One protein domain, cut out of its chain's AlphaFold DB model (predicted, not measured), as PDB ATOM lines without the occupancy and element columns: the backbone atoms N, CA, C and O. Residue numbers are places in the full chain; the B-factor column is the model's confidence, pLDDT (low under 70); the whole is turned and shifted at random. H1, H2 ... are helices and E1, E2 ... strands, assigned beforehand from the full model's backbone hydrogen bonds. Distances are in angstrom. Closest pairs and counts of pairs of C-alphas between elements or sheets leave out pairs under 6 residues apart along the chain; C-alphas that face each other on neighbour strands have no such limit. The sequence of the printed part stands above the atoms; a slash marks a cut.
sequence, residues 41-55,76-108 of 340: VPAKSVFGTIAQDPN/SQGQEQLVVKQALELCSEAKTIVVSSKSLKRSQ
ATOM      1  N   VAL A  41      49.657  -4.219  72.253       93.75
ATOM      2  CA  VAL A  41      50.511  -3.877  73.400       93.75
ATOM      3  C   VAL A  41      49.748  -4.014  74.723       93.75
ATOM      4  O   VAL A  41      48.513  -3.933  74.752       93.75
ATOM      5  N   PRO A  42      50.457  -4.203  75.851       93.06
ATOM      6  CA  PRO A  42      49.834  -4.227  77.167       93.06
ATOM      7  C   PRO A  42      49.054  -2.938  77.455       93.06
ATOM      8  O   PRO A  42      49.596  -1.839  77.377       93.06
ATOM      9  N   ALA A  43      47.800  -3.067  77.887       92.19
ATOM     10  CA  ALA A  43      46.913  -1.952  78.217       92.19
ATOM     11  C   ALA A  43      47.554  -0.979  79.219       92.19
ATOM     12  O   ALA A  43      47.410   0.231  79.085       92.19
ATOM     13  N   LYS A  44      48.331  -1.496  80.180       92.12
ATOM     14  CA  LYS A  44      49.032  -0.694  81.195       92.12
ATOM     15  C   LYS A  44      50.091   0.266  80.638       92.12
ATOM     16  O   LYS A  44      50.513   1.155  81.367       92.12
ATOM     17  N   SER A  45      50.602   0.036  79.421       91.38
ATOM     18  CA  SER A  45      51.601   0.926  78.807       91.38
ATOM     19  C   SER A  45      50.959   2.084  78.055       91.38
ATOM     20  O   SER A  45      51.642   3.054  77.745       91.38
ATOM     21  N   VAL A  46      49.672   1.959  77.734       92.25
ATOM     22  CA  VAL A  46      48.904   2.963  77.002       92.25
ATOM     23  C   VAL A  46      48.001   3.690  77.978       92.25
ATOM     24  O   VAL A  46      48.145   4.883  78.183       92.25
ATOM     25  N   PHE A  47      47.103   2.991  78.655       91.00
ATOM     26  CA  PHE A  47      46.168   3.629  79.568       91.00
ATOM     27  C   PHE A  47      46.837   4.035  80.880       91.00
ATOM     28  O   PHE A  47      47.700   3.331  81.413       91.00
ATOM     29  N   GLY A  48      46.383   5.164  81.427       89.75
ATOM     30  CA  GLY A  48      46.780   5.608  82.758       89.75
ATOM     31  C   GLY A  48      46.458   4.535  83.794       89.75
ATOM     32  O   GLY A  48      45.455   3.830  83.684       89.75
ATOM     33  N   THR A  49      47.309   4.394  84.805       89.62
ATOM     34  CA  THR A  49      47.053   3.471  85.914       89.62
ATOM     35  C   THR A  49      46.487   4.230  87.104       89.62
ATOM     36  O   THR A  49      46.913   5.346  87.401       89.62
ATOM     37  N   ILE A  50      45.519   3.631  87.798       87.69
ATOM     38  CA  ILE A  50      44.966   4.182  89.033       87.69
ATOM     39  C   ILE A  50      45.210   3.213  90.191       87.69
ATOM     40  O   ILE A  50      44.876   2.028  90.136       87.69
ATOM     41  N   ALA A  51      45.835   3.732  91.251       82.56
ATOM     42  CA  ALA A  51      46.088   2.987  92.485       82.56
ATOM     43  C   ALA A  51      44.891   2.996  93.438       82.56
ATOM     44  O   ALA A  51      44.801   2.147  94.326       82.56
ATOM     45  N   GLN A  52      43.988   3.958  93.278       73.62
ATOM     46  CA  GLN A  52      42.791   4.080  94.090       73.62
ATOM     47  C   GLN A  52      41.701   3.156  93.544       73.62
ATOM     48  O   GLN A  52      41.582   2.990  92.333       73.62
ATOM     49  N   ASP A  53      40.922   2.546  94.446       67.94
ATOM     50  CA  ASP A  53      39.690   1.909  93.974       67.94
ATOM     51  C   ASP A  53      38.765   3.052  93.583       67.94
ATOM     52  O   ASP A  53      38.598   3.972  94.397       67.94
ATOM     53  N   PRO A  54      38.197   3.043  92.374       65.19
ATOM     54  CA  PRO A  54      37.121   3.965  92.093       65.19
ATOM     55  C   PRO A  54      36.025   3.766  93.124       65.19
ATOM     56  O   PRO A  54      35.683   2.641  93.493       65.19
ATOM     57  N   ASN A  55      35.464   4.871  93.596       64.31
ATOM     58  CA  ASN A  55      34.215   4.776  94.315       64.31
ATOM     59  C   ASN A  55      33.144   4.344  93.307       64.31
ATOM     60  O   ASN A  55      32.612   5.186  92.590       64.31
ATOM     61  N   SER A  76      41.380 -14.816  80.601       77.12
ATOM     62  CA  SER A  76      42.642 -15.564  80.541       77.12
ATOM     63  C   SER A  76      42.573 -16.802  79.642       77.12
ATOM     64  O   SER A  76      42.397 -17.922  80.116       77.12
ATOM     65  N   GLN A  77      42.833 -16.621  78.350       81.69
ATOM     66  CA  GLN A  77      43.246 -17.686  77.426       81.69
ATOM     67  C   GLN A  77      44.780 -17.843  77.428       81.69
ATOM     68  O   GLN A  77      45.425 -17.851  76.386       81.69
ATOM     69  N   GLY A  78      45.393 -17.883  78.617       79.38
ATOM     70  CA  GLY A  78      46.855 -17.946  78.775       79.38
ATOM     71  C   GLY A  78      47.586 -16.599  78.702       79.38
ATOM     72  O   GLY A  78      48.805 -16.562  78.838       79.38
ATOM     73  N   GLN A  79      46.868 -15.484  78.537       82.88
ATOM     74  CA  GLN A  79      47.452 -14.145  78.640       82.88
ATOM     75  C   GLN A  79      47.516 -13.677  80.094       82.88
ATOM     76  O   GLN A  79      46.548 -13.772  80.850       82.88
ATOM     77  N   GLU A  80      48.676 -13.151  80.481       88.50
ATOM     78  CA  GLU A  80      48.904 -12.634  81.827       88.50
ATOM     79  C   GLU A  80      48.381 -11.196  81.973       88.50
ATOM     80  O   GLU A  80      47.726 -10.865  82.959       88.50
ATOM     81  N   GLN A  81      48.601 -10.349  80.964       91.31
ATOM     82  CA  GLN A  81      48.238  -8.930  80.982       91.31
ATOM     83  C   GLN A  81      47.113  -8.633  79.999       91.31
ATOM     84  O   GLN A  81      47.058  -9.219  78.920       91.31
ATOM     85  N   LEU A  82      46.248  -7.693  80.371       91.31
ATOM     86  CA  LEU A  82      45.220  -7.176  79.476       91.31
ATOM     87  C   LEU A  82      45.891  -6.376  78.347       91.31
ATOM     88  O   LEU A  82      46.752  -5.536  78.623       91.31
ATOM     89  N   VAL A  83      45.517  -6.620  77.092       94.56
ATOM     90  CA  VAL A  83      45.999  -5.838  75.935       94.56
ATOM     91  C   VAL A  83      45.059  -4.680  75.615       94.56
ATOM     92  O   VAL A  83      43.898  -4.680  76.029       94.56
ATOM     93  N   VAL A  84      45.544  -3.690  74.864       93.69
ATOM     94  CA  VAL A  84      44.760  -2.500  74.494       93.69
ATOM     95  C   VAL A  84      43.441  -2.871  73.819       93.69
ATOM     96  O   VAL A  84      42.403  -2.330  74.193       93.69
ATOM     97  N   LYS A  85      43.456  -3.836  72.890       94.06
ATOM     98  CA  LYS A  85      42.238  -4.304  72.215       94.06
ATOM     99  C   LYS A  85      41.168  -4.788  73.199       94.06
ATOM    100  O   LYS A  85      40.026  -4.358  73.115       94.06
ATOM    101  N   GLN A  86      41.555  -5.630  74.154       93.25
ATOM    102  CA  GLN A  86      40.637  -6.179  75.157       93.25
ATOM    103  C   GLN A  86      40.115  -5.093  76.097       93.25
ATOM    104  O   GLN A  86      38.941  -5.090  76.446       93.25
ATOM    105  N   ALA A  87      40.969  -4.148  76.496       92.75
ATOM    106  CA  ALA A  87      40.551  -3.025  77.328       92.75
ATOM    107  C   ALA A  87      39.496  -2.150  76.630       92.75
ATOM    108  O   ALA A  87      38.537  -1.731  77.272       92.75
ATOM    109  N   LEU A  88      39.651  -1.910  75.324       92.62
ATOM    110  CA  LEU A  88      38.667  -1.186  74.515       92.62
ATOM    111  C   LEU A  88      37.365  -1.981  74.346       92.62
ATOM    112  O   LEU A  88      36.294  -1.393  74.432       92.62
ATOM    113  N   GLU A  89      37.441  -3.301  74.155       92.06
ATOM    114  CA  GLU A  89      36.258  -4.172  74.069       92.06
ATOM    115  C   GLU A  89      35.467  -4.211  75.387       92.06
ATOM    116  O   GLU A  89      34.241  -4.159  75.365       92.06
ATOM    117  N   LEU A  90      36.154  -4.235  76.535       90.62
ATOM    118  CA  LEU A  90      35.522  -4.176  77.861       90.62
ATOM    119  C   LEU A  90      34.868  -2.819  78.159       90.62
ATOM    120  O   LEU A  90      33.944  -2.745  78.965       90.62
ATOM    121  N   CYS A  91      35.365  -1.751  77.539       92.00
ATOM    122  CA  CYS A  91      34.997  -0.369  77.833       92.00
ATOM    123  C   CYS A  91      34.568   0.389  76.570       92.00
ATOM    124  O   CYS A  91      34.971   1.537  76.369       92.00
ATOM    125  N   SER A  92      33.757  -0.240  75.720       89.31
ATOM    126  CA  SER A  92      33.375   0.295  74.406       89.31
ATOM    127  C   SER A  92      32.654   1.649  74.467       89.31
ATOM    128  O   SER A  92      32.785   2.459  73.553       89.31
ATOM    129  N   GLU A  93      31.933   1.920  75.556       87.94
ATOM    130  CA  GLU A  93      31.175   3.162  75.765       87.94
ATOM    131  C   GLU A  93      31.963   4.236  76.537       87.94
ATOM    132  O   GLU A  93      31.508   5.373  76.693       87.94
ATOM    133  N   ALA A  94      33.155   3.905  77.041       89.56
ATOM    134  CA  ALA A  94      33.891   4.777  77.944       89.56
ATOM    135  C   ALA A  94      34.742   5.803  77.192       89.56
ATOM    136  O   ALA A  94      35.547   5.478  76.321       89.56
ATOM    137  N   LYS A  95      34.652   7.069  77.605       89.06
ATOM    138  CA  LYS A  95      35.487   8.147  77.048       89.06
ATOM    139  C   LYS A  95      36.947   8.051  77.500       89.06
ATOM    140  O   LYS A  95      37.861   8.480  76.787       89.06
ATOM    141  N   THR A  96      37.145   7.527  78.705       89.44
ATOM    142  CA  THR A  96      38.436   7.365  79.365       89.44
ATOM    143  C   THR A  96      38.548   5.960  79.929       89.44
ATOM    144  O   THR A  96      37.648   5.501  80.633       89.44
ATOM    145  N   ILE A  97      39.678   5.308  79.671       90.94
ATOM    146  CA  ILE A  97      39.999   3.996  80.229       90.94
ATOM    147  C   ILE A  97      41.225   4.146  81.121       90.94
ATOM    148  O   ILE A  97      42.208   4.785  80.734       90.94
ATOM    149  N   VAL A  98      41.170   3.560  82.315       91.88
ATOM    150  CA  VAL A  98      42.326   3.450  83.211       91.88
ATOM    151  C   VAL A  98      42.479   2.026  83.723       91.88
ATOM    152  O   VAL A  98      41.509   1.292  83.894       91.88
ATOM    153  N   VAL A  99      43.721   1.629  83.972       91.56
ATOM    154  CA  VAL A  99      44.072   0.286  84.431       91.56
ATOM    155  C   VAL A  99      44.223   0.286  85.951       91.56
ATOM    156  O   VAL A  99      45.007   1.049  86.518       91.56
ATOM    157  N   SER A 100      43.495  -0.592  86.636       90.25
ATOM    158  CA  SER A 100      43.598  -0.758  88.085       90.25
ATOM    159  C   SER A 100      44.899  -1.466  88.455       90.25
ATOM    160  O   SER A 100      45.090  -2.650  88.170       90.25
ATOM    161  N   SER A 101      45.797  -0.771  89.157       84.38
ATOM    162  CA  SER A 101      47.054  -1.368  89.628       84.38
ATOM    163  C   SER A 101      46.878  -2.243  90.878       84.38
ATOM    164  O   SER A 101      47.801  -2.957  91.272       84.38
ATOM    165  N   LYS A 102      45.706  -2.212  91.527       77.94
ATOM    166  CA  LYS A 102      45.426  -3.015  92.730       77.94
ATOM    167  C   LYS A 102      45.341  -4.510  92.439       77.94
ATOM    168  O   LYS A 102      45.728  -5.319  93.284       77.94
ATOM    169  N   SER A 103      44.904  -4.879  91.239       64.25
ATOM    170  CA  SER A 103      44.780  -6.284  90.854       64.25
ATOM    171  C   SER A 103      46.153  -6.962  90.694       64.25
ATOM    172  O   SER A 103      46.314  -8.138  91.020       64.25
ATOM    173  N   LEU A 104      47.199  -6.184  90.378       64.06
ATOM    174  CA  LEU A 104      48.584  -6.664  90.311       64.06
ATOM    175  C   LEU A 104      49.072  -7.240  91.654       64.06
ATOM    176  O   LEU A 104      49.728  -8.280  91.681       64.06
ATOM    177  N   LYS A 105      48.727  -6.590  92.777       62.34
ATOM    178  CA  LYS A 105      49.116  -7.050  94.122       62.34
ATOM    179  C   LYS A 105      48.372  -8.315  94.527       62.34
ATOM    180  O   LYS A 105      48.996  -9.244  95.026       62.34
ATOM    181  N   ARG A 106      47.066  -8.389  94.256       58.88
ATOM    182  CA  ARG A 106      46.264  -9.581  94.572       58.88
ATOM    183  C   ARG A 106      46.694 -10.794  93.745       58.88
ATOM    184  O   ARG A 106      46.742 -11.897  94.272       58.88
ATOM    185  N   SER A 107      47.080 -10.572  92.487       55.91
ATOM    186  CA  SER A 107      47.616 -11.601  91.595       55.91
ATOM    187  C   SER A 107      48.926 -12.214  92.108       55.91
ATOM    188  O   SER A 107      49.067 -13.434  92.070       55.91
ATOM    189  N   GLN A 108      49.862 -11.401  92.610       58.00
ATOM    190  CA  GLN A 108      51.110 -11.908  93.207       58.00
ATOM    191  C   GLN A 108      50.896 -12.543  94.587       58.00
ATOM    192  O   GLN A 108      51.688 -13.373  95.024       58.00
TER     193      GLN A 108
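AT A GLANCE: This is residues 41 to 55 and 76 to 108 of the 340 residues of an uncharacterized protein of Thanatephorus cucumeris (strain AG1-IB / isolate 7/3/14) (UniProt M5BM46). A short two-stranded parallel sheet, E1 and E2, sits in the middle, with helices H1 and H2 touching near its start and H3 beyond the end of E2. Residues 89 to 95 stick out. The printed part has 48 residues, three helices and two strands, in the order H1, E1, H2, E2, H3, mixed in class. It is compact, radius of gyration of the C-alphas 11.0 A, spanning 30 by 29 by 17 A.

HOW THE PARTS SIT: H1, residues 43 to 46, touches H2, residues 84 to 90; their closest C-alphas, Ala 43 and Val 84, are 4.3 A apart. E1, residues 48 to 50, is parallel to E2, residues 96 to 100, at 51 degrees, with N 50 and O 99 within hydrogen-bond range at 2.9 A. H3, residues 102 to 108, is apart from H1 and H2. In H2 and H3 every O i to N i+4 pair is within hydrogen-bond range; H1 is too short for one.

IN THESE COORDINATES: H1, 5.4 A long, begins at C-alpha 43 (46.913, -1.952, 78.217). E1 measures 6.7 A, H2 10.0 A and E2 13.0 A. H3, 10.6 A, ends at C-alpha 108 (51.110, -11.908, 93.207).

THE WHOLE: Residues 56 to 75 are cut out; C-alphas 55 and 76 are 26.0 A apart. No link printed whole is long. Residues 53 to 55 and 103 to 108 have pLDDT under 70.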